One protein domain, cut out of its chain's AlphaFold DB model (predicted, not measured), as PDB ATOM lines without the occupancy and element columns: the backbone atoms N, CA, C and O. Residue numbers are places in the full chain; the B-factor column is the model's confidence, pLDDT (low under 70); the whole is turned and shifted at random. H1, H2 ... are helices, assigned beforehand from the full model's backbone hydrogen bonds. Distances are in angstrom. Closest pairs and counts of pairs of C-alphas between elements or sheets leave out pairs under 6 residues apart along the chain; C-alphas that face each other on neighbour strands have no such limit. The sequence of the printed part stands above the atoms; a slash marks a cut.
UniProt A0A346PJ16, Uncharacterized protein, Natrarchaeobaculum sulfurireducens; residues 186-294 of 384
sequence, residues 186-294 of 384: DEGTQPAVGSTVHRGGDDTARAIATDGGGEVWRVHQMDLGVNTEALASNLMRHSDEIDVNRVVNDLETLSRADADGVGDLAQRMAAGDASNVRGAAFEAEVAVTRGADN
ATOM      1  N   ASP A 186      48.325  25.416 -38.442       45.88
ATOM      2  CA  ASP A 186      48.100  24.211 -39.234       45.88
ATOM      3  C   ASP A 186      46.835  24.321 -40.112       45.88
ATOM      4  O   ASP A 186      45.894  25.060 -39.808       45.88
ATOM      5  N   GLU A 187      46.801  23.560 -41.211       44.38
ATOM      6  CA  GLU A 187      45.702  23.571 -42.191       44.38
ATOM      7  C   GLU A 187      44.324  23.221 -41.586       44.38
ATOM      8  O   GLU A 187      43.296  23.595 -42.150       44.38
ATOM      9  N   GLY A 188      44.271  22.525 -40.443       46.41
ATOM     10  CA  GLY A 188      43.031  22.166 -39.745       46.41
ATOM     11  C   GLY A 188      42.493  23.262 -38.818       46.41
ATOM     12  O   GLY A 188      41.285  23.337 -38.594       46.41
ATOM     13  N   THR A 189      43.367  24.134 -38.318       48.31
ATOM     14  CA  THR A 189      43.055  25.264 -37.426       48.31
ATOM     15  C   THR A 189      42.469  26.462 -38.178       48.31
ATOM     16  O   THR A 189      41.607  27.181 -37.666       48.31
ATOM     17  N   GLN A 190      42.879  26.651 -39.431       49.03
ATOM     18  CA  GLN A 190      42.518  27.808 -40.254       49.03
ATOM     19  C   GLN A 190      40.998  27.996 -40.483       49.03
ATOM     20  O   GLN A 190      40.516  29.117 -40.294       49.03
ATOM     21  N   PRO A 191      40.197  26.959 -40.818       49.62
ATOM     22  CA  PRO A 191      38.752  27.124 -41.015       49.62
ATOM     23  C   PRO A 191      38.006  27.569 -39.749       49.62
ATOM     24  O   PRO A 191      37.115  28.416 -39.830       49.62
ATOM     25  N   ALA A 192      38.393  27.035 -38.585       52.34
ATOM     26  CA  ALA A 192      37.791  27.353 -37.289       52.34
ATOM     27  C   ALA A 192      38.070  28.806 -36.871       52.34
ATOM     28  O   ALA A 192      37.176  29.528 -36.417       52.34
ATOM     29  N   VAL A 193      39.304  29.269 -37.086       53.44
ATOM     30  CA  VAL A 193      39.681  30.674 -36.882       53.44
ATOM     31  C   VAL A 193      38.913  31.586 -37.839       53.44
ATOM     32  O   VAL A 193      38.344  32.590 -37.408       53.44
ATOM     33  N   GLY A 194      38.812  31.208 -39.116       48.66
ATOM     34  CA  GLY A 194      38.086  31.976 -40.126       48.66
ATOM     35  C   GLY A 194      36.601  32.175 -39.804       48.66
ATOM     36  O   GLY A 194      36.096  33.295 -39.913       48.66
ATOM     37  N   SER A 195      35.887  31.127 -39.373       51.06
ATOM     38  CA  SER A 195      34.466  31.259 -39.010       51.06
ATOM     39  C   SER A 195      34.260  32.063 -37.721       51.06
ATOM     40  O   SER A 195      33.339  32.879 -37.638       51.06
ATOM     41  N   THR A 196      35.172  31.923 -36.757       53.56
ATOM     42  CA  THR A 196      35.147  32.666 -35.488       53.56
ATOM     43  C   THR A 196      35.375  34.164 -35.703       53.56
ATOM     44  O   THR A 196      34.613  34.983 -35.184       53.56
ATOM     45  N   VAL A 197      36.349  34.541 -36.538       53.53
ATOM     46  CA  VAL A 197      36.593  35.941 -36.932       53.53
ATOM     47  C   VAL A 197      35.422  36.507 -37.732       53.53
ATOM     48  O   VAL A 197      34.994  37.632 -37.481       53.53
ATOM     49  N   HIS A 198      34.839  35.728 -38.651       49.81
ATOM     50  CA  HIS A 198      33.670  36.168 -39.416       49.81
ATOM     51  C   HIS A 198      32.497  36.572 -38.512       49.81
ATOM     52  O   HIS A 198      31.814  37.563 -38.779       49.81
ATOM     53  N   ARG A 199      32.270  35.810 -37.438       55.31
ATOM     54  CA  ARG A 199      31.218  36.084 -36.455       55.31
ATOM     55  C   ARG A 199      31.584  37.232 -35.514       55.31
ATOM     56  O   ARG A 199      30.726  38.053 -35.198       55.31
ATOM     57  N   GLY A 200      32.826  37.247 -35.042       49.81
ATOM     58  CA  GLY A 200      33.297  38.139 -33.988       49.81
ATOM     59  C   GLY A 200      33.704  39.536 -34.446       49.81
ATOM     60  O   GLY A 200      33.667  40.464 -33.641       49.81
ATOM     61  N   GLY A 201      34.029  39.698 -35.730       48.59
ATOM     62  CA  GLY A 201      34.510  40.956 -36.290       48.59
ATOM     63  C   GLY A 201      35.943  41.287 -35.866       48.59
ATOM     64  O   GLY A 201      36.711  40.417 -35.450       48.59
ATOM     65  N   ASP A 202      36.302  42.564 -35.988       49.19
ATOM     66  CA  ASP A 202      37.688  43.033 -35.885       49.19
ATOM     67  C   ASP A 202      38.297  42.832 -34.486       49.19
ATOM     68  O   ASP A 202      39.499  42.603 -34.370       49.19
ATOM     69  N   ASP A 203      37.489  42.875 -33.423       52.34
ATOM     70  CA  ASP A 203      37.969  42.680 -32.047       52.34
ATOM     71  C   ASP A 203      38.431  41.234 -31.814       52.34
ATOM     72  O   ASP A 203      39.530  41.001 -31.315       52.34
ATOM     73  N   THR A 204      37.654  40.253 -32.283       54.22
ATOM     74  CA  THR A 204      38.045  38.835 -32.264       54.22
ATOM     75  C   THR A 204      39.273  38.576 -33.136       54.22
ATOM     76  O   THR A 204      40.141  37.795 -32.758       54.22
ATOM     77  N   ALA A 205      39.377  39.248 -34.286       52.72
ATOM     78  CA  ALA A 205      40.547  39.146 -35.152       52.72
ATOM     79  C   ALA A 205      41.820  39.650 -34.446       52.72
ATOM     80  O   ALA A 205      42.847  38.972 -34.466       52.72
ATOM     81  N   ARG A 206      41.743  40.809 -33.775       54.47
ATOM     82  CA  ARG A 206      42.858  41.398 -33.012       54.47
ATOM     83  C   ARG A 206      43.289  40.533 -31.823       54.47
ATOM     84  O   ARG A 206      44.492  40.383 -31.611       54.47
ATOM     85  N   ALA A 207      42.345  39.943 -31.091       55.97
ATOM     86  CA  ALA A 207      42.654  39.023 -29.995       55.97
ATOM     87  C   ALA A 207      43.437  37.797 -30.501       55.97
ATOM     88  O   ALA A 207      44.543  37.524 -30.045       55.97
ATOM     89  N   ILE A 208      42.941  37.141 -31.555       58.81
ATOM     90  CA  ILE A 208      43.597  35.969 -32.163       58.81
ATOM     91  C   ILE A 208      44.980  36.317 -32.740       58.81
ATOM     92  O   ILE A 208      45.899  35.502 -32.691       58.81
ATOM     93  N   ALA A 209      45.152  37.526 -33.282       53.34
ATOM     94  CA  ALA A 209      46.451  38.010 -33.750       53.34
ATOM     95  C   ALA A 209      47.501  38.091 -32.632       53.34
ATOM     96  O   ALA A 209      48.691  37.904 -32.888       53.34
ATOM     97  N   THR A 210      47.047  38.423 -31.422       55.88
ATOM     98  CA  THR A 210      47.893  38.683 -30.255       55.88
ATOM     99  C   THR A 210      48.213  37.389 -29.515       55.88
ATOM    100  O   THR A 210      49.382  37.130 -29.225       55.88
ATOM    101  N   ASP A 211      47.197  36.555 -29.289       53.56
ATOM    102  CA  ASP A 211      47.281  35.391 -28.402       53.56
ATOM    103  C   ASP A 211      47.452  34.059 -29.153       53.56
ATOM    104  O   ASP A 211      47.867  33.058 -28.573       53.56
ATOM    105  N   GLY A 212      47.216  34.052 -30.469       52.78
ATOM    106  CA  GLY A 212      47.239  32.856 -31.306       52.78
ATOM    107  C   GLY A 212      45.842  32.279 -31.573       52.78
ATOM    108  O   GLY A 212      44.842  32.657 -30.973       52.78
ATOM    109  N   GLY A 213      45.751  31.376 -32.557       58.81
ATOM    110  CA  GLY A 213      44.490  30.735 -32.969       58.81
ATOM    111  C   GLY A 213      44.259  29.336 -32.391       58.81
ATOM    112  O   GLY A 213      43.283  28.682 -32.761       58.81
ATOM    113  N   GLY A 214      45.155  28.851 -31.529       66.94
ATOM    114  CA  GLY A 214      45.125  27.472 -31.033       66.94
ATOM    115  C   GLY A 214      43.904  27.192 -30.158       66.94
ATOM    116  O   GLY A 214      43.228  26.180 -30.326       66.94
ATOM    117  N   GLU A 215      43.573  28.126 -29.276       78.00
ATOM    118  CA  GLU A 215      42.426  28.094 -28.370       78.00
ATOM    119  C   GLU A 215      41.111  28.054 -29.151       78.00
ATOM    120  O   GLU A 215      40.209  27.295 -28.804       78.00
ATOM    121  N   VAL A 216      41.021  28.803 -30.258       67.38
ATOM    122  CA  VAL A 216      39.850  28.771 -31.144       67.38
ATOM    123  C   VAL A 216      39.650  27.377 -31.717       67.38
ATOM    124  O   VAL A 216      38.553  26.829 -31.636       67.38
ATOM    125  N   TRP A 217      40.701  26.782 -32.284       69.56
ATOM    126  CA  TRP A 217      40.590  25.439 -32.845       69.56
ATOM    127  C   TRP A 217      40.206  24.412 -31.784       69.56
ATOM    128  O   TRP A 217      39.308  23.609 -32.027       69.56
ATOM    129  N   ARG A 218      40.807  24.486 -30.593       83.12
ATOM    130  CA  ARG A 218      40.473  23.607 -29.468       83.12
ATOM    131  C   ARG A 218      38.992  23.675 -29.115       83.12
ATOM    132  O   ARG A 218      38.356  22.629 -29.073       83.12
ATOM    133  N   VAL A 219      38.423  24.877 -28.973       82.69
ATOM    134  CA  VAL A 219      36.980  25.073 -28.714       82.69
ATOM    135  C   VAL A 219      36.110  24.427 -29.791       82.69
ATOM    136  O   VAL A 219      35.106  23.797 -29.473       82.69
ATOM    137  N   HIS A 220      36.499  24.533 -31.062       75.62
ATOM    138  CA  HIS A 220      35.771  23.905 -32.171       75.62
ATOM    139  C   HIS A 220      35.820  22.375 -32.166       75.62
ATOM    140  O   HIS A 220      34.920  21.751 -32.724       75.62
ATOM    141  N   GLN A 221      36.843  21.770 -31.556       81.81
ATOM    142  CA  GLN A 221      36.945  20.315 -31.409       81.81
ATOM    143  C   GLN A 221      36.168  19.774 -30.199       81.81
ATOM    144  O   GLN A 221      36.018  18.557 -30.085       81.81
ATOM    145  N   MET A 222      35.704  20.633 -29.287       85.62
ATOM    146  CA  MET A 222      35.009  20.177 -28.086       85.62
ATOM    147  C   MET A 222      33.568  19.772 -28.397       85.62
ATOM    148  O   MET A 222      32.823  20.509 -29.047       85.62
ATOM    149  N   ASP A 223      33.148  18.626 -27.864       87.25
ATOM    150  CA  ASP A 223      31.758  18.172 -27.924       87.25
ATOM    151  C   ASP A 223      30.994  18.654 -26.686       87.25
ATOM    152  O   ASP A 223      30.810  17.933 -25.712       87.25
ATOM    153  N   LEU A 224      30.620  19.935 -26.701       84.62
ATOM    154  CA  LEU A 224      29.943  20.605 -25.582       84.62
ATOM    155  C   LEU A 224      28.429  20.746 -25.793       84.62
ATOM    156  O   LEU A 224      27.748  21.354 -24.975       84.62
ATOM    157  N   GLY A 225      27.893  20.274 -26.925       82.88
ATOM    158  CA  GLY A 225      26.477  20.453 -27.274       82.88
ATOM    159  C   GLY A 225      26.052  21.905 -27.558       82.88
ATOM    160  O   GLY A 225      24.858  22.179 -27.679       82.88
ATOM    161  N   VAL A 226      27.001  22.842 -27.694       84.06
ATOM    162  CA  VAL A 226      26.738  24.275 -27.925       84.06
ATOM    163  C   VAL A 226      27.252  24.760 -29.279       84.06
ATOM    164  O   VAL A 226      27.988  24.075 -29.985       84.06
ATOM    165  N   ASN A 227      26.880  25.986 -29.652       84.56
ATOM    166  CA  ASN A 227      27.463  26.658 -30.809       84.56
ATOM    167  C   ASN A 227      28.914  27.078 -30.493       84.56
ATOM    168  O   ASN A 227      29.147  28.156 -29.943       84.56
ATOM    169  N   THR A 228      29.875  26.222 -30.843       80.75
ATOM    170  CA  THR A 228      31.311  26.408 -30.576       80.75
ATOM    171  C   THR A 228      31.899  27.641 -31.270       80.75
ATOM    172  O   THR A 228      32.778  28.287 -30.709       80.75
ATOM    173  N   GLU A 229      31.355  28.060 -32.421       71.50
ATOM    174  CA  GLU A 229      31.712  29.339 -33.062       71.50
ATOM    175  C   GLU A 229      31.325  30.545 -32.203       71.50
ATOM    176  O   GLU A 229      32.084  31.507 -32.083       71.50
ATOM    177  N   ALA A 230      30.124  30.518 -31.618       77.25
ATOM    178  CA  ALA A 230      29.655  31.579 -30.737       77.25
ATOM    179  C   ALA A 230      30.455  31.609 -29.431       77.25
ATOM    180  O   ALA A 230      30.858  32.688 -29.000       77.25
ATOM    181  N   LEU A 231      30.739  30.436 -28.858       85.62
ATOM    182  CA  LEU A 231      31.603  30.291 -27.689       85.62
ATOM    183  C   LEU A 231      32.992  30.883 -27.950       85.62
ATOM    184  O   LEU A 231      33.386  31.826 -27.270       85.62
ATOM    185  N   ALA A 232      33.694  30.401 -28.981       79.56
ATOM    186  CA  ALA A 232      35.033  30.871 -29.322       79.56
ATOM    187  C   ALA A 232      35.053  32.381 -29.604       79.56
ATOM    188  O   ALA A 232      35.934  33.093 -29.129       79.56
ATOM    189  N   SER A 233      34.052  32.896 -30.327       74.19
ATOM    190  CA  SER A 233      33.960  34.326 -30.632       74.19
ATOM    191  C   SER A 233      33.796  35.178 -29.374       74.19
ATOM    192  O   SER A 233      34.421  36.233 -29.281       74.19
ATOM    193  N   ASN A 234      32.975  34.746 -28.416       82.00
ATOM    194  CA  ASN A 234      32.763  35.503 -27.186       82.00
ATOM    195  C   ASN A 234      33.971  35.426 -26.253       82.00
ATOM    196  O   ASN A 234      34.342  36.455 -25.699       82.00
ATOM    197  N   LEU A 235      34.620  34.263 -26.127       86.81
ATOM    198  CA  LEU A 235      35.858  34.143 -25.349       86.81
ATOM    199  C   LEU A 235      36.925  35.107 -25.878       86.81
ATOM    200  O   LEU A 235      37.501  35.866 -25.109       86.81
ATOM    201  N   MET A 236      37.107  35.150 -27.200       78.25
ATOM    202  CA  MET A 236      38.067  36.058 -27.836       78.25
ATOM    203  C   MET A 236      37.663  37.530 -27.727       78.25
ATOM    204  O   MET A 236      38.523  38.388 -27.596       78.25
ATOM    205  N   ARG A 237      36.365  37.859 -27.768       74.69
ATOM    206  CA  ARG A 237      35.908  39.248 -27.575       74.69
ATOM    207  C   ARG A 237      36.197  39.761 -26.162       74.69
ATOM    208  O   ARG A 237      36.385  40.958 -25.985       74.69
ATOM    209  N   HIS A 238      36.215  38.867 -25.179       82.50
ATOM    210  CA  HIS A 238      36.458  39.192 -23.777       82.50
ATOM    211  C   HIS A 238      37.868  38.798 -23.314       82.50
ATOM    212  O   HIS A 238      38.089  38.699 -22.112       82.50
ATOM    213  N   SER A 239      38.830  38.606 -24.225       80.75
ATOM    214  CA  SER A 239      40.204  38.195 -23.886       80.75
ATOM    215  C   SER A 239      40.926  39.166 -22.944       80.75
ATOM    216  O   SER A 239      41.793  38.755 -22.184       80.75
ATOM    217  N   ASP A 240      40.537  40.443 -22.936       80.19
ATOM    218  CA  ASP A 240      41.067  41.441 -21.995       80.19
ATOM    219  C   ASP A 240      40.512  41.275 -20.564       80.19
ATOM    220  O   ASP A 240      41.040  41.848 -19.610       80.19
ATOM    221  N   GLU A 241      39.421  40.520 -20.400       83.69
ATOM    222  CA  GLU A 241      38.712  40.308 -19.133       83.69
ATOM    223  C   GLU A 241      38.931  38.903 -18.544       83.69
ATOM    224  O   GLU A 241      38.674  38.703 -17.353       83.69
ATOM    225  N   ILE A 242      39.360  37.929 -19.355       87.38
ATOM    226  CA  ILE A 242      39.547  36.525 -18.957       87.38
ATOM    227  C   ILE A 242      40.834  35.937 -19.546       87.38
ATOM    228  O   ILE A 242      41.241  36.279 -20.650       87.38
ATOM    229  N   ASP A 243      41.431  34.969 -18.851       90.19
ATOM    230  CA  ASP A 243      42.491  34.130 -19.423       90.19
ATOM    231  C   ASP A 243      41.854  33.055 -20.319       90.19
ATOM    232  O   ASP A 243      41.402  32.010 -19.845       90.19
ATOM    233  N   VAL A 244      41.775  33.332 -21.624       88.56
ATOM    234  CA  VAL A 244      41.099  32.452 -22.592       88.56
ATOM    235  C   VAL A 244      41.710  31.052 -22.614       88.56
ATOM    236  O   VAL A 244      40.974  30.067 -22.656       88.56
ATOM    237  N   ASN A 245      43.038  30.932 -22.543       89.31
ATOM    238  CA  ASN A 245      43.690  29.626 -22.543       89.31
ATOM    239  C   ASN A 245      43.340  28.838 -21.272       89.31
ATOM    240  O   ASN A 245      43.031  27.650 -21.371       89.31
ATOM    241  N   ARG A 246      43.322  29.480 -20.093       93.44
ATOM    242  CA  ARG A 246      42.848  28.843 -18.848       93.44
ATOM    243  C   ARG A 246      41.414  28.343 -18.997       93.44
ATOM    244  O   ARG A 246      41.182  27.157 -18.801       93.44
ATOM    245  N   VAL A 247      40.496  29.188 -19.465       95.19
ATOM    246  CA  VAL A 247      39.084  28.804 -19.649       95.19
ATOM    247  C   VAL A 247      38.936  27.617 -20.604       95.19
ATOM    248  O   VAL A 247      38.205  26.673 -20.315       95.19
ATOM    249  N   VAL A 248      39.660  27.619 -21.725       94.25
ATOM    250  CA  VAL A 248      39.664  26.498 -22.677       94.25
ATOM    251  C   VAL A 248      40.226  25.225 -22.031       94.25
ATOM    252  O   VAL A 248      39.641  24.156 -22.195       94.25
ATOM    253  N   ASN A 249      41.319  25.313 -21.265       95.62
ATOM    254  CA  ASN A 249      41.866  24.170 -20.524       95.62
ATOM    255  C   ASN A 249      40.869  23.619 -19.497       95.62
ATOM    256  O   ASN A 249      40.765  22.396 -19.348       95.62
ATOM    257  N   ASP A 250      40.143  24.498 -18.810       97.25
ATOM    258  CA  ASP A 250      39.199  24.112 -17.769       97.25
ATOM    259  C   ASP A 250      37.981  23.405 -18.365       97.25
ATOM    260  O   ASP A 250      37.639  22.304 -17.930       97.25
ATOM    261  N   LEU A 251      37.404  23.955 -19.439       96.81
ATOM    262  CA  LEU A 251      36.305  23.320 -20.175       96.81
ATOM    263  C   LEU A 251      36.695  21.940 -20.716       96.81
ATOM    264  O   LEU A 251      35.924  20.991 -20.580       96.81
ATOM    265  N   GLU A 252      37.897  21.782 -21.281       95.38
ATOM    266  CA  GLU A 252      38.356  20.458 -21.719       95.38
ATOM    267  C   GLU A 252      38.560  19.497 -20.547       95.38
ATOM    268  O   GLU A 252      38.351  18.295 -20.689       95.38
ATOM    269  N   THR A 253      39.024  19.994 -19.401       96.69
ATOM    270  CA  THR A 253      39.259  19.161 -18.219       96.69
ATOM    271  C   THR A 253      37.944  18.651 -17.651       96.69
ATOM    272  O   THR A 253      37.825  17.450 -17.414       96.69
ATOM    273  N   LEU A 254      36.946  19.524 -17.529       96.25
ATOM    274  CA  LEU A 254      35.604  19.162 -17.083       96.25
ATOM    275  C   LEU A 254      34.898  18.242 -18.088       96.25
ATOM    276  O   LEU A 254      34.357  17.213 -17.699       96.25
ATOM    277  N   SER A 255      34.979  18.547 -19.388       94.06
ATOM    278  CA  SER A 255      34.406  17.701 -20.443       94.06
ATOM    279  C   SER A 255      35.043  16.306 -20.476       94.06
ATOM    280  O   SER A 255      34.336  15.309 -20.584       94.06
ATOM    281  N   ARG A 256      36.371  16.193 -20.315       93.75
ATOM    282  CA  ARG A 256      37.055  14.886 -20.235       93.75
ATOM    283  C   ARG A 256      36.708  14.101 -18.971       93.75
ATOM    284  O   ARG A 256      36.799  12.875 -18.998       93.75
ATOM    285  N   ALA A 257      36.382  14.792 -17.881       93.81
ATOM    286  CA  ALA A 257      35.923  14.178 -16.640       93.81
ATOM    287  C   ALA A 257      34.442  13.765 -16.689       93.81
ATOM    288  O   ALA A 257      33.996  13.104 -15.758       93.81
ATOM    289  N   ASP A 258      33.722  14.108 -17.766       91.31
ATOM    290  CA  ASP A 258      32.279  13.885 -17.915       91.31
ATOM    291  C   ASP A 258      31.476  14.545 -16.779       91.31
ATOM    292  O   ASP A 258      30.535  13.968 -16.245       91.31
ATOM    293  N   ALA A 259      31.895  15.748 -16.364       93.38
ATOM    294  CA  ALA A 259      31.163  16.519 -15.365       93.38
ATOM    295  C   ALA A 259      29.811  16.977 -15.941       93.38
ATOM    296  O   ALA A 259      29.758  17.585 -17.018       93.38
ATOM    297  N   ASP A 260      28.719  16.721 -15.219       93.88
ATOM    298  CA  ASP A 260      27.387  17.150 -15.645       93.88
ATOM    299  C   ASP A 260      27.292  18.689 -15.648       93.88
ATOM    300  O   ASP A 260      27.881  19.376 -14.812       93.88
ATOM    301  N   GLY A 261      26.559  19.253 -16.613       92.75
ATOM    302  CA  GLY A 261      26.320  20.702 -16.710       92.75
ATOM    303  C   GLY A 261      27.398  21.516 -17.444       92.75
ATOM    304  O   GLY A 261      27.214  22.710 -17.680       92.75
ATOM    305  N   VAL A 262      28.494  20.898 -17.909       93.94
ATOM    306  CA  VAL A 262      29.547  21.606 -18.679       93.94
ATOM    307  C   VAL A 262      28.999  22.248 -19.962       93.94
ATOM    308  O   VAL A 262      29.432  23.334 -20.350       93.94
ATOM    309  N   GLY A 263      28.019  21.613 -20.614       92.31
ATOM    310  CA  GLY A 263      27.342  22.178 -21.785       92.31
ATOM    311  C   GLY A 263      26.561  23.456 -21.464       92.31
ATOM    312  O   GLY A 263      26.641  24.426 -22.217       92.31
ATOM    313  N   ASP A 264      25.879  23.504 -20.318       91.56
ATOM    314  CA  ASP A 264      25.113  24.676 -19.877       91.56
ATOM    315  C   ASP A 264      26.049  25.825 -19.473       91.56
ATOM    316  O   ASP A 264      25.829  26.985 -19.840       91.56
ATOM    317  N   LEU A 265      27.166  25.500 -18.813       92.56
ATOM    318  CA  LEU A 265      28.247  26.443 -18.532       92.56
ATOM    319  C   LEU A 265      28.811  27.058 -19.826       92.56
ATOM    320  O   LEU A 265      28.901  28.283 -19.969       92.56
ATOM    321  N   ALA A 266      29.117  26.216 -20.817       93.06
ATOM    322  CA  ALA A 266      29.568  26.652 -22.135       93.06
ATOM    323  C   ALA A 266      28.492  27.469 -22.878       93.06
ATOM    324  O   ALA A 266      28.810  28.417 -23.604       93.06
ATOM    325  N   GLN A 267      27.209  27.158 -22.679       90.94
ATOM    326  CA  GLN A 267      26.100  27.894 -23.277       90.94
ATOM    327  C   GLN A 267      25.996  29.316 -22.713       90.94
ATOM    328  O   GLN A 267      25.795  30.258 -23.488       90.94
ATOM    329  N   ARG A 268      26.189  29.496 -21.398       88.81
ATOM    330  CA  ARG A 268      26.233  30.823 -20.754       88.81
ATOM    331  C   ARG A 268      27.348  31.694 -21.340       88.81
ATOM    332  O   ARG A 268      27.112  32.866 -21.644       88.81
ATOM    333  N   MET A 269      28.519  31.117 -21.607       90.69
ATOM    334  CA  MET A 269      29.615  31.812 -22.299       90.69
ATOM    335  C   MET A 269      29.282  32.115 -23.775       90.69
ATOM    336  O   MET A 269      29.573  33.198 -24.289       90.69
ATOM    337  N   ALA A 270      28.619  31.191 -24.476       83.75
ATOM    338  CA  ALA A 270      28.220  31.357 -25.878       83.75
ATOM    339  C   ALA A 270      27.095  32.392 -26.093       83.75
ATOM    340  O   ALA A 270      26.936  32.899 -27.209       83.75
ATOM    341  N   ALA A 271      26.337  32.747 -25.050       80.00
ATOM    342  CA  ALA A 271      25.300  33.780 -25.108       80.00
ATOM    343  C   ALA A 271      25.875  35.202 -25.280       80.00
ATOM    344  O   ALA A 271      25.262  36.025 -25.957       80.00
ATOM    345  N   GLY A 272      27.077  35.460 -24.750       67.81
ATOM    346  CA  GLY A 272      27.877  36.654 -25.062       67.81
ATOM    347  C   GLY A 272      27.698  37.867 -24.152       67.81
ATOM    348  O   GLY A 272      28.330  38.891 -24.400       67.81
ATOM    349  N   ASP A 273      26.895  37.772 -23.092       77.69
ATOM    350  CA  ASP A 273      26.864  38.804 -22.053       77.69
ATOM    351  C   ASP A 273      28.157  38.755 -21.222       77.69
ATOM    352  O   ASP A 273      28.467  37.733 -20.610       77.69
ATOM    353  N   ALA A 274      28.890  39.870 -21.141       70.81
ATOM    354  CA  ALA A 274      30.203  39.939 -20.481       70.81
ATOM    355  C   ALA A 274      30.197  39.444 -19.020       70.81
ATOM    356  O   ALA A 274      31.162  38.840 -18.551       70.81
ATOM    357  N   SER A 275      29.102  39.690 -18.288       75.44
ATOM    358  CA  SER A 275      28.933  39.198 -16.913       75.44
ATOM    359  C   SER A 275      28.804  37.674 -16.866       75.44
ATOM    360  O   SER A 275      29.372  37.046 -15.976       75.44
ATOM    361  N   ASN A 276      28.098  37.084 -17.832       78.62
ATOM    362  CA  ASN A 276      27.913  35.637 -17.921       78.62
ATOM    363  C   ASN A 276      29.218  34.956 -18.334       78.62
ATOM    364  O   ASN A 276      29.570  33.939 -17.754       78.62
ATOM    365  N   VAL A 277      29.973  35.549 -19.269       87.12
ATOM    366  CA  VAL A 277      31.285  35.028 -19.691       87.12
ATOM    367  C   VAL A 277      32.264  34.999 -18.516       87.12
ATOM    368  O   VAL A 277      32.851  33.958 -18.246       87.12
ATOM    369  N   ARG A 278      32.407  36.106 -17.771       89.88
ATOM    370  CA  ARG A 278      33.305  36.167 -16.604       89.88
ATOM    371  C   ARG A 278      32.873  35.262 -15.454       89.88
ATOM    372  O   ARG A 278      33.727  34.644 -14.826       89.88
ATOM    373  N   GLY A 279      31.572  35.220 -15.156       91.19
ATOM    374  CA  GLY A 279      31.009  34.347 -14.124       91.19
ATOM    375  C   GLY A 279      31.266  32.879 -14.439       91.19
ATOM    376  O   GLY A 279      31.943  32.205 -13.671       91.19
ATOM    377  N   ALA A 280      30.846  32.432 -15.622       94.06
ATOM    378  CA  ALA A 280      31.032  31.056 -16.069       94.06
ATOM    379  C   ALA A 280      32.519  30.668 -16.187       94.06
ATOM    380  O   ALA A 280      32.898  29.541 -15.881       94.06
ATOM    381  N   ALA A 281      33.388  31.594 -16.610       94.38
ATOM    382  CA  ALA A 281      34.829  31.343 -16.680       94.38
ATOM    383  C   ALA A 281      35.418  31.070 -15.293       94.38
ATOM    384  O   ALA A 281      36.216  30.153 -15.128       94.38
ATOM    385  N   PHE A 282      35.003  31.850 -14.296       95.69
ATOM    386  CA  PHE A 282      35.449  31.657 -12.922       95.69
ATOM    387  C   PHE A 282      34.845  30.396 -12.283       95.69
ATOM    388  O   PHE A 282      35.523  29.701 -11.535       95.69
ATOM    389  N   GLU A 283      33.602  30.055 -12.613       96.38
ATOM    390  CA  GLU A 283      32.967  28.806 -12.182       96.38
ATOM    391  C   GLU A 283      33.722  27.570 -12.704       96.38
ATOM    392  O   GLU A 283      34.025  26.666 -11.925       96.38
ATOM    393  N   ALA A 284      34.121  27.567 -13.984       96.94
ATOM    394  CA  ALA A 284      34.951  26.504 -14.563       96.94
ATOM    395  C   ALA A 284      36.275  26.330 -13.797       96.94
ATOM    396  O   ALA A 284      36.667  25.214 -13.450       96.94
ATOM    397  N   GLU A 285      36.934  27.448 -13.493       96.44
ATOM    398  CA  GLU A 285      38.205  27.501 -12.769       96.44
ATOM    399  C   GLU A 285      38.075  26.926 -11.344       96.44
ATOM    400  O   GLU A 285      38.890  26.098 -10.910       96.44
ATOM    401  N   VAL A 286      37.019  27.310 -10.618       96.81
ATOM    402  CA  VAL A 286      36.736  26.792  -9.270       96.81
ATOM    403  C   VAL A 286      36.454  25.291  -9.319       96.81
ATOM    404  O   VAL A 286      37.002  24.542  -8.503       96.81
ATOM    405  N   ALA A 287      35.659  24.835 -10.290       96.94
ATOM    406  CA  ALA A 287      35.317  23.428 -10.465       96.94
ATOM    407  C   ALA A 287      36.561  22.566 -10.740       96.94
ATOM    408  O   ALA A 287      36.792  21.557 -10.072       96.94
ATOM    409  N   VAL A 288      37.435  22.993 -11.655       96.81
ATOM    410  CA  VAL A 288      38.690  22.277 -11.938       96.81
ATOM    411  C   VAL A 288      39.614  22.260 -10.725       96.81
ATOM    412  O   VAL A 288      40.168  21.209 -10.393       96.81
ATOM    413  N   THR A 289      39.739  23.380 -10.010       95.19
ATOM    414  CA  THR A 289      40.555  23.461  -8.785       95.19
ATOM    415  C   THR A 289      40.031  22.542  -7.678       95.19
ATOM    416  O   THR A 289      40.807  22.017  -6.876       95.19
ATOM    417  N   ARG A 290      38.716  22.306  -7.637       93.38
ATOM    418  CA  ARG A 290      38.068  21.356  -6.721       93.38
ATOM    419  C   ARG A 290      38.262  19.890  -7.110       93.38
ATOM    420  O   ARG A 290      37.969  19.022  -6.288       93.38
ATOM    421  N   GLY A 291      38.813  19.639  -8.294       95.31
ATOM    422  CA  GLY A 291      38.951  18.325  -8.904       95.31
ATOM    423  C   GLY A 291      37.753  18.043  -9.798       95.31
ATOM    424  O   GLY A 291      36.648  17.850  -9.303       95.31
ATOM    425  N   ALA A 292      37.976  18.005 -11.113       94.19
ATOM    426  CA  ALA A 292      36.922  17.792 -12.107       94.19
ATOM    427  C   ALA A 292      36.163  16.461 -11.919       94.19
ATOM    428  O   ALA A 292      34.985  16.378 -12.231       94.19
ATOM    429  N   ASP A 293      36.821  15.440 -11.363       94.06
ATOM    430  CA  ASP A 293      36.243  14.143 -10.996       94.06
ATOM    431  C   ASP A 293      35.398  14.180  -9.710       94.06
ATOM    432  O   ASP A 293      34.647  13.248  -9.434       94.06
ATOM    433  N   ASN A 294      35.518  15.250  -8.924       95.50
ATOM    434  CA  ASN A 294      34.698  15.511  -7.745       95.50
ATOM    435  C   ASN A 294      33.481  16.395  -8.066       95.50
ATOM    436  O   ASN A 294      32.735  16.750  -7.156       95.50
TER     437      ASN A 294
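This is residues 186 to 294 of the 384 residues of an uncharacterized protein of Natrarchaeobaculum sulfurireducens (UniProt A0A346PJ16). A hairpin of two helices, H3 and H4, makes the middle of this model, with H1 and H2 capping it at one end and a group of three helices, H5, H6 and H7, packed on it at the other. The group of three is closely joined, each of its helices touching the other two, while H1 and H2 meet each other only at a corner. The printed part has 109 residues with seven named helices, H1 to H7 in order along the chain, and no named strand; the class is all helix. It is compact, with a radius of gyration of the C-alphas of 12.8 A and spans of 38 by 29 by 21 A.

Start with H1, residues 190 to 200, which touches H2, residues 202 to 211, only at the corner by their link, and only just, with 3 pairs of C-alphas within 8 A; the closest are Val 197 and Ala 205, 5.4 A. Go on to H3, residues 214 to 221, which touches H1 about perpendicular, at 87 degrees, with the closest C-alphas, Ala 192 and Trp 217, 5.6 A apart. H4, residues 228 to 237, is the hub and forms a hairpin with H3, at a shallow tilt of 24 degrees, opposite ways; the closest C-alphas, His 220 and Thr 228, are 5.4 A apart. H4 also touches H1, closest at C-alphas 200 and 233, 5.1 A, and H2, closest at C-alphas 204 and 237, 5.2 A. H5, residues 244 to 256, touches H3 with residues 244 to 248 alone; the closest C-alphas, Glu 215 and Asn 245, are 6.2 A apart. H6, residues 262 to 271, touches H4 at a steep tilt of 59 degrees, with C-alphas 231 and 270 closest, 4.0 A. H7, residues 274 to 289, forms a hairpin with H6 at a shallow tilt of 22 degrees, closest at C-alphas 269 and 277, 4.5 A. H7 touches H5 with its residues 281 to 288 alone, closest at C-alphas 247 and 281, 5.8 A. H1 and H7 are apart. In each of the seven helices every O i to N i+4 pair is within hydrogen-bond range.

Find C-alpha 190 at (42.518, 27.808, -40.254); from there H1 runs 15.2 A to C-alpha 200. H2 measures 14.4 A, H3 10.9 A, H4 14.0 A and H6 14.4 A. H5 begins at C-alpha 244, (41.099, 32.452, -22.592), and runs 18.2 A. H7, the longest, runs 22.7 A to C-alpha 289 at (40.555, 23.461, -8.785).

The C-alphas farthest apart are those of Asp 202 and Asn 294, 39.5 A. The printed part has no cut and no long link. The mean pLDDT of the printed part is 78.2; look for values under 70 at residues 186 to 214, 216 to 217 and 272.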